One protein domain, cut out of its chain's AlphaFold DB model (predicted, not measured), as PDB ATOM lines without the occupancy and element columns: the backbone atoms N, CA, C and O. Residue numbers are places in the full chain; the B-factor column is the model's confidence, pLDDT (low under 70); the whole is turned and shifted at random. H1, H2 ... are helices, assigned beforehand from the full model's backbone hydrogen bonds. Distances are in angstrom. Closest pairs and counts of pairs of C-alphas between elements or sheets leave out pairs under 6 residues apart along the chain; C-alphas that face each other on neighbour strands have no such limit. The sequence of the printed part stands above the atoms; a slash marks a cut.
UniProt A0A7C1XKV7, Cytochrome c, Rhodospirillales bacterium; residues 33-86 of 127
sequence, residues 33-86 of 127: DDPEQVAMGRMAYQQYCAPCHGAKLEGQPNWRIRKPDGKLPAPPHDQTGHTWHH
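This is residues 33 to 86 of the 127 residues of the protein "Cytochrome c" of Rhodospirillales bacterium (UniProt A0A7C1XKV7). Little regular structure is found here: one long helix, H1, reaches away from a loose body of loop, with the short helix H2 just after its inner end. From H2 a long loop runs out to a tip near Pro 68 and folds back; residues 33 to 41, of which 35 to 41 belong to H1, stick out. The printed part has 54 residues with two named helices, H1 then H2, and no named strand; the class is all helix, with under half of the residues in named elements. The whole is loose, with a radius of gyration of the C-alphas of 12.7 A, and elongated, spanning 41 by 23 by 15 A.

Find C-alpha 35 at (-36.081, 34.607, 100.070); from there H1, residues 35 to 48, runs 19.9 A to C-alpha 48. H2, residues 50 to 53, ends at C-alpha 53 at (-30.960, 18.619, 85.262).

Look at Cys 49, the tight link: H1 and H2 meet only through their link. In H1 every O i to N i+4 pair is within hydrogen-bond range; H2 is too short for such a pair.

The C-alphas of Asp 34 and Pro 68, the two farthest apart, are 41.9 A apart. The printed part has no cut, residues 54 to 86 hold no named element, and no printed residue is under 70 in pLDDT.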
ATOM      1  N   ASP A  33     -39.605  29.692 102.560       94.69
ATOM      2  CA  ASP A  33     -40.181  31.011 102.825       94.69
ATOM      3  C   ASP A  33     -39.101  32.079 103.088       94.69
ATOM      4  O   ASP A  33     -39.406  33.275 103.067       94.69
ATOM      5  N   ASP A  34     -37.831  31.683 103.259       95.50
ATOM      6  CA  ASP A  34     -36.682  32.594 103.322       95.50
ATOM      7  C   ASP A  34     -36.194  32.965 101.899       95.50
ATOM      8  O   ASP A  34     -35.544  32.163 101.211       95.50
ATOM      9  N   PRO A  35     -36.447  34.201 101.423       95.56
ATOM     10  CA  PRO A  35     -36.081  34.607 100.070       95.56
ATOM     11  C   PRO A  35     -34.565  34.677  99.847       95.56
ATOM     12  O   PRO A  35     -34.111  34.490  98.712       95.56
ATOM     13  N   GLU A  36     -33.769  34.938 100.887       95.88
ATOM     14  CA  GLU A  36     -32.311  34.970 100.785       95.88
ATOM     15  C   GLU A  36     -31.774  33.549 100.593       95.88
ATOM     16  O   GLU A  36     -30.959  33.298  99.696       95.88
ATOM     17  N   GLN A  37     -32.302  32.588 101.356       94.06
ATOM     18  CA  GLN A  37     -31.934  31.184 101.206       94.06
ATOM     19  C   GLN A  37     -32.342  30.624  99.838       94.06
ATOM     20  O   GLN A  37     -31.540  29.946  99.184       94.06
ATOM     21  N   VAL A  38     -33.536  30.962  99.345       95.38
ATOM     22  CA  VAL A  38     -33.988  30.584  97.996       95.38
ATOM     23  C   VAL A  38     -33.086  31.190  96.916       95.38
ATOM     24  O   VAL A  38     -32.715  30.501  95.958       95.38
ATOM     25  N   ALA A  39     -32.678  32.455  97.060       96.94
ATOM     26  CA  ALA A  39     -31.758  33.099  96.124       96.94
ATOM     27  C   ALA A  39     -30.386  32.402  96.099       96.94
ATOM     28  O   ALA A  39     -29.859  32.113  95.017       96.94
ATOM     29  N   MET A  40     -29.840  32.053  97.267       95.88
ATOM     30  CA  MET A  40     -28.609  31.262  97.373       95.88
ATOM     31  C   MET A  40     -28.756  29.880  96.725       95.88
ATOM     32  O   MET A  40     -27.910  29.478  95.918       95.88
ATOM     33  N   GLY A  41     -29.853  29.174  97.012       94.06
ATOM     34  CA  GLY A  41     -30.163  27.872  96.423       94.06
ATOM     35  C   GLY A  41     -30.247  27.923  94.897       94.06
ATOM     36  O   GLY A  41     -29.718  27.043  94.217       94.06
ATOM     37  N   ARG A  42     -30.820  28.996  94.336       96.56
ATOM     38  CA  ARG A  42     -30.886  29.215  92.885       96.56
ATOM     39  C   ARG A  42     -29.503  29.333  92.253       96.56
ATOM     40  O   ARG A  42     -29.265  28.713  91.217       96.56
ATOM     41  N   MET A  43     -28.596  30.102  92.857       97.44
ATOM     42  CA  MET A  43     -27.225  30.243  92.350       97.44
ATOM     43  C   MET A  43     -26.493  28.899  92.362       97.44
ATOM     44  O   MET A  43     -25.927  28.493  91.345       97.44
ATOM     45  N   ALA A  44     -26.578  28.168  93.479       95.12
ATOM     46  CA  ALA A  44     -25.992  26.837  93.597       95.12
ATOM     47  C   ALA A  44     -26.572  25.863  92.556       95.12
ATOM     48  O   ALA A  44     -25.825  25.136  91.898       95.12
ATOM     49  N   TYR A  45     -27.890  25.885  92.350       95.44
ATOM     50  CA  TYR A  45     -28.551  25.046  91.358       95.44
ATOM     51  C   TYR A  45     -28.020  25.306  89.944       95.44
ATOM     52  O   TYR A  45     -27.649  24.366  89.238       95.44
ATOM     53  N   GLN A  46     -27.956  26.575  89.529       97.25
ATOM     54  CA  GLN A  46     -27.481  26.937  88.190       97.25
ATOM     55  C   GLN A  46     -26.029  26.510  87.966       97.25
ATOM     56  O   GLN A  46     -25.675  26.047  86.884       97.25
ATOM     57  N   GLN A  47     -25.191  26.612  88.998       95.81
ATOM     58  CA  GLN A  47     -23.782  26.262  88.891       95.81
ATOM     59  C   GLN A  47     -23.534  24.746  88.870       95.81
ATOM     60  O   GLN A  47     -22.681  24.277  88.116       95.81
ATOM     61  N   TYR A  48     -24.244  23.979  89.702       93.94
ATOM     62  CA  TYR A  48     -23.890  22.580  89.971       93.94
ATOM     63  C   TYR A  48     -24.899  21.556  89.442       93.94
ATOM     64  O   TYR A  48     -24.514  20.425  89.146       93.94
ATOM     65  N   CYS A  49     -26.174  21.922  89.318       93.44
ATOM     66  CA  CYS A  49     -27.261  20.987  89.017       93.44
ATOM     67  C   CYS A  49     -27.752  21.127  87.572       93.44
ATOM     68  O   CYS A  49     -27.938  20.121  86.878       93.44
ATOM     69  N   ALA A  50     -27.906  22.367  87.101       95.81
ATOM     70  CA  ALA A  50     -28.425  22.688  85.774       95.81
ATOM     71  C   ALA A  50     -27.681  22.016  84.601       95.81
ATOM     72  O   ALA A  50     -28.360  21.603  83.660       95.81
ATOM     73  N   PRO A  51     -26.344  21.798  84.629       94.88
ATOM     74  CA  PRO A  51     -25.654  21.101  83.536       94.88
ATOM     75  C   PRO A  51     -26.189  19.690  83.244       94.88
ATOM     76  O   PRO A  51     -26.045  19.193  82.129       94.88
ATOM     77  N   CYS A  52     -26.802  19.040  84.237       90.88
ATOM     78  CA  CYS A  52     -27.408  17.720  84.082       90.88
ATOM     79  C   CYS A  52     -28.939  17.779  84.085       90.88
ATOM     80  O   CYS A  52     -29.562  17.082  83.286       90.88
ATOM     81  N   HIS A  53     -29.523  18.578  84.981       94.31
ATOM     82  CA  HIS A  53     -30.960  18.619  85.262       94.31
ATOM     83  C   HIS A  53     -31.715  19.748  84.542       94.31
ATOM     84  O   HIS A  53     -32.918  19.878  84.735       94.31
ATOM     85  N   GLY A  54     -31.037  20.533  83.703       95.44
ATOM     86  CA  GLY A  54     -31.640  21.633  82.953       95.44
ATOM     87  C   GLY A  54     -31.738  22.929  83.759       95.44
ATOM     88  O   GLY A  54     -31.825  22.923  84.985       95.44
ATOM     89  N   ALA A  55     -31.691  24.073  83.075       96.19
ATOM     90  CA  ALA A  55     -31.670  25.388  83.725       96.19
ATOM     91  C   ALA A  55     -33.017  25.765  84.369       96.19
ATOM     92  O   ALA A  55     -33.063  26.631  85.246       96.19
ATOM     93  N   LYS A  56     -34.104  25.123  83.932       95.69
ATOM     94  CA  LYS A  56     -35.483  25.303  84.394       95.69
ATOM     95  C   LYS A  56     -36.010  24.070  85.136       95.69
ATOM     96  O   LYS A  56     -37.220  23.947  85.293       95.69
ATOM     97  N   LEU A  57     -35.121  23.210  85.641       95.94
ATOM     98  CA  LEU A  57     -35.452  21.986  86.379       95.94
ATOM     99  C   LEU A  57     -36.081  20.861  85.527       95.94
ATOM    100  O   LEU A  57     -36.600  19.896  86.087       95.94
ATOM    101  N   GLU A  58     -36.021  20.959  84.200       95.12
ATOM    102  CA  GLU A  58     -36.754  20.117  83.245       95.12
ATOM    103  C   GLU A  58     -36.200  18.688  83.081       95.12
ATOM    104  O   GLU A  58     -36.860  17.803  82.532       95.12
ATOM    105  N   GLY A  59     -34.982  18.437  83.559       94.06
ATOM    106  CA  GLY A  59     -34.291  17.166  83.381       94.06
ATOM    107  C   GLY A  59     -33.920  16.873  81.925       94.06
ATOM    108  O   GLY A  59     -33.992  17.715  81.032       94.06
ATOM    109  N   GLN A  60     -33.485  15.640  81.676       94.25
ATOM    110  CA  GLN A  60     -33.218  15.160  80.321       94.25
ATOM    111  C   GLN A  60     -34.490  14.558  79.697       94.25
ATOM    112  O   GLN A  60     -35.300  13.945  80.400       94.25
ATOM    113  N   PRO A  61     -34.660  14.642  78.365       91.38
ATOM    114  CA  PRO A  61     -35.726  13.929  77.671       91.38
ATOM    115  C   PRO A  61     -35.696  12.433  77.984       91.38
ATOM    116  O   PRO A  61     -34.629  11.842  78.161       91.38
ATOM    117  N   ASN A  62     -36.875  11.805  78.015       92.00
ATOM    118  CA  ASN A  62     -37.012  10.367  78.249       92.00
ATOM    119  C   ASN A  62     -36.321   9.879  79.539       92.00
ATOM    120  O   ASN A  62     -35.866   8.742  79.596       92.00
ATOM    121  N   TRP A  63     -36.255  10.699  80.594       89.38
ATOM    122  CA  TRP A  63     -35.521  10.382  81.832       89.38
ATOM    123  C   TRP A  63     -35.959   9.102  82.557       89.38
ATOM    124  O   TRP A  63     -35.210   8.545  83.359       89.38
ATOM    125  N   ARG A  64     -37.162   8.603  82.258       87.88
ATOM    126  CA  ARG A  64     -37.666   7.326  82.779       87.88
ATOM    127  C   ARG A  64     -37.161   6.106  81.997       87.88
ATOM    128  O   ARG A  64     -37.267   4.994  82.519       87.88
ATOM    129  N   ILE A  65     -36.603   6.307  80.801       87.06
ATOM    130  CA  ILE A  65     -36.092   5.279  79.885       87.06
ATOM    131  C   ILE A  65     -34.573   5.186  80.030       87.06
ATOM    132  O   ILE A  65     -33.870   6.191  80.110       87.06
ATOM    133  N   ARG A  66     -34.050   3.960  80.070       83.00
ATOM    134  CA  ARG A  66     -32.606   3.729  80.166       83.00
ATOM    135  C   ARG A  66     -31.918   4.049  78.844       83.00
ATOM    136  O   ARG A  66     -32.404   3.687  77.778       83.00
ATOM    137  N   LYS A  67     -30.757   4.689  78.936       82.19
ATOM    138  CA  LYS A  67     -29.832   4.879  77.817       82.19
ATOM    139  C   LYS A  67     -29.185   3.538  77.424       82.19
ATOM    140  O   LYS A  67     -29.225   2.597  78.221       82.19
ATOM    141  N   PRO A  68     -28.553   3.439  76.237       86.25
ATOM    142  CA  PRO A  68     -27.844   2.226  75.813       86.25
ATOM    143  C   PRO A  68     -26.761   1.758  76.796       86.25
ATOM    144  O   PRO A  68     -26.497   0.566  76.903       86.25
ATOM    145  N   ASP A  69     -26.177   2.680  77.571       79.62
ATOM    146  CA  ASP A  69     -25.219   2.380  78.646       79.62
ATOM    147  C   ASP A  69     -25.878   1.842  79.933       79.62
ATOM    148  O   ASP A  69     -25.226   1.691  80.968       79.62
ATOM    149  N   GLY A  70     -27.187   1.586  79.893       79.38
ATOM    150  CA  GLY A  70     -27.984   1.079  80.996       79.38
ATOM    151  C   GLY A  70     -28.344   2.122  82.052       79.38
ATOM    152  O   GLY A  70     -29.074   1.776  82.979       79.38
ATOM    153  N   LYS A  71     -27.895   3.382  81.961       77.00
ATOM    154  CA  LYS A  71     -28.161   4.411  82.983       77.00
ATOM    155  C   LYS A  71     -29.457   5.168  82.717       77.00
ATOM    156  O   LYS A  71     -29.892   5.304  81.576       77.00
ATOM    157  N   LEU A  72     -30.057   5.705  83.778       82.81
ATOM    158  CA  LEU A  72     -31.149   6.664  83.632       82.81
ATOM    159  C   LEU A  72     -30.583   8.059  83.318       82.81
ATOM    160  O   LEU A  72     -29.549   8.439  83.878       82.81
ATOM    161  N   PRO A  73     -31.209   8.816  82.404       89.38
ATOM    162  CA  PRO A  73     -30.967  10.245  82.267       89.38
ATOM    163  C   PRO A  73     -31.300  10.999  83.563       89.38
ATOM    164  O   PRO A  73     -31.981  10.474  84.446       89.38
ATOM    165  N   ALA A  74     -30.809  12.230  83.680       90.62
ATOM    166  CA  ALA A  74     -31.109  13.072  84.833       90.62
ATOM    167  C   ALA A  74     -32.627  13.354  84.904       90.62
ATOM    168  O   ALA A  74     -33.185  13.829  83.911       90.62
ATOM    169  N   PRO A  75     -33.305  13.056  86.026       92.06
ATOM    170  CA  PRO A  75     -34.727  13.349  86.185       92.06
ATOM    171  C   PRO A  75     -34.985  14.860  86.338       92.06
ATOM    172  O   PRO A  75     -34.093  15.585  86.776       92.06
ATOM    173  N   PRO A  76     -36.196  15.349  86.036       95.25
ATOM    174  CA  PRO A  76     -36.616  16.701  86.364       95.25
ATOM    175  C   PRO A  76     -36.651  16.919  87.879       95.25
ATOM    176  O   PRO A  76     -36.938  16.008  88.665       95.25
ATOM    177  N   HIS A  77     -36.377  18.157  88.276       93.56
ATOM    178  CA  HIS A  77     -36.561  18.670  89.633       93.56
ATOM    179  C   HIS A  77     -37.752  19.636  89.738       93.56
ATOM    180  O   HIS A  77     -38.002  20.171  90.814       93.56
ATOM    181  N   ASP A  78     -38.501  19.827  88.649       92.38
ATOM    182  CA  ASP A  78     -39.814  20.471  88.665       92.38
ATOM    183  C   ASP A  78     -40.931  19.519  89.151       92.38
ATOM    184  O   ASP A  78     -40.707  18.395  89.617       92.38
ATOM    185  N   GLN A  79     -42.172  19.988  89.010       91.06
ATOM    186  CA  GLN A  79     -43.395  19.284  89.396       91.06
ATOM    187  C   GLN A  79     -43.619  17.962  88.635       91.06
ATOM    188  O   GLN A  79     -44.378  17.119  89.105       91.06
ATOM    189  N   THR A  80     -42.968  17.741  87.487       90.88
ATOM    190  CA  THR A  80     -43.077  16.496  86.698       90.88
ATOM    191  C   THR A  80     -42.180  15.367  87.230       90.88
ATOM    192  O   THR A  80     -42.333  14.192  86.850       90.88
ATOM    193  N   GLY A  81     -41.237  15.725  88.107       89.81
ATOM    194  CA  GLY A  81     -40.387  14.820  88.870       89.81
ATOM    195  C   GLY A  81     -41.020  14.377  90.191       89.81
ATOM    196  O   GLY A  81     -42.226  14.452  90.392       89.81
ATOM    197  N   HIS A  82     -40.185  13.879  91.104       89.38
ATOM    198  CA  HIS A  82     -40.620  13.456  92.444       89.38
ATOM    199  C   HIS A  82     -39.601  13.805  93.541       89.38
ATOM    200  O   HIS A  82     -39.683  13.289  94.655       89.38
ATOM    201  N   THR A  83     -38.568  14.596  93.227       86.00
ATOM    202  CA  THR A  83     -37.493  14.898  94.185       86.00
ATOM    203  C   THR A  83     -38.032  15.664  95.394       86.00
ATOM    204  O   THR A  83     -37.680  15.337  96.517       86.00
ATOM    205  N   TRP A  84     -38.964  16.589  95.177       83.69
ATOM    206  CA  TRP A  84     -39.595  17.414  96.210       83.69
ATOM    207  C   TRP A  84     -40.495  16.640  97.194       83.69
ATOM    208  O   TRP A  84     -40.858  17.180  98.230       83.69
ATOM    209  N   HIS A  85     -40.837  15.376  96.914       86.75
ATOM    210  CA  HIS A  85     -41.583  14.524  97.851       86.75
ATOM    211  C   HIS A  85     -40.721  13.956  98.988       86.75
ATOM    212  O   HIS A  85     -41.249  13.347  99.918       86.75
ATOM    213  N   HIS A  86     -39.394  14.062  98.890       87.12
ATOM    214  CA  HIS A  86     -38.493  13.497  99.890       87.12
ATOM    215  C   HIS A  86     -38.268  14.480 101.041       87.12
ATOM    216  O   HIS A  86     -38.118  15.670 100.783       87.12
TER     217      HIS A  86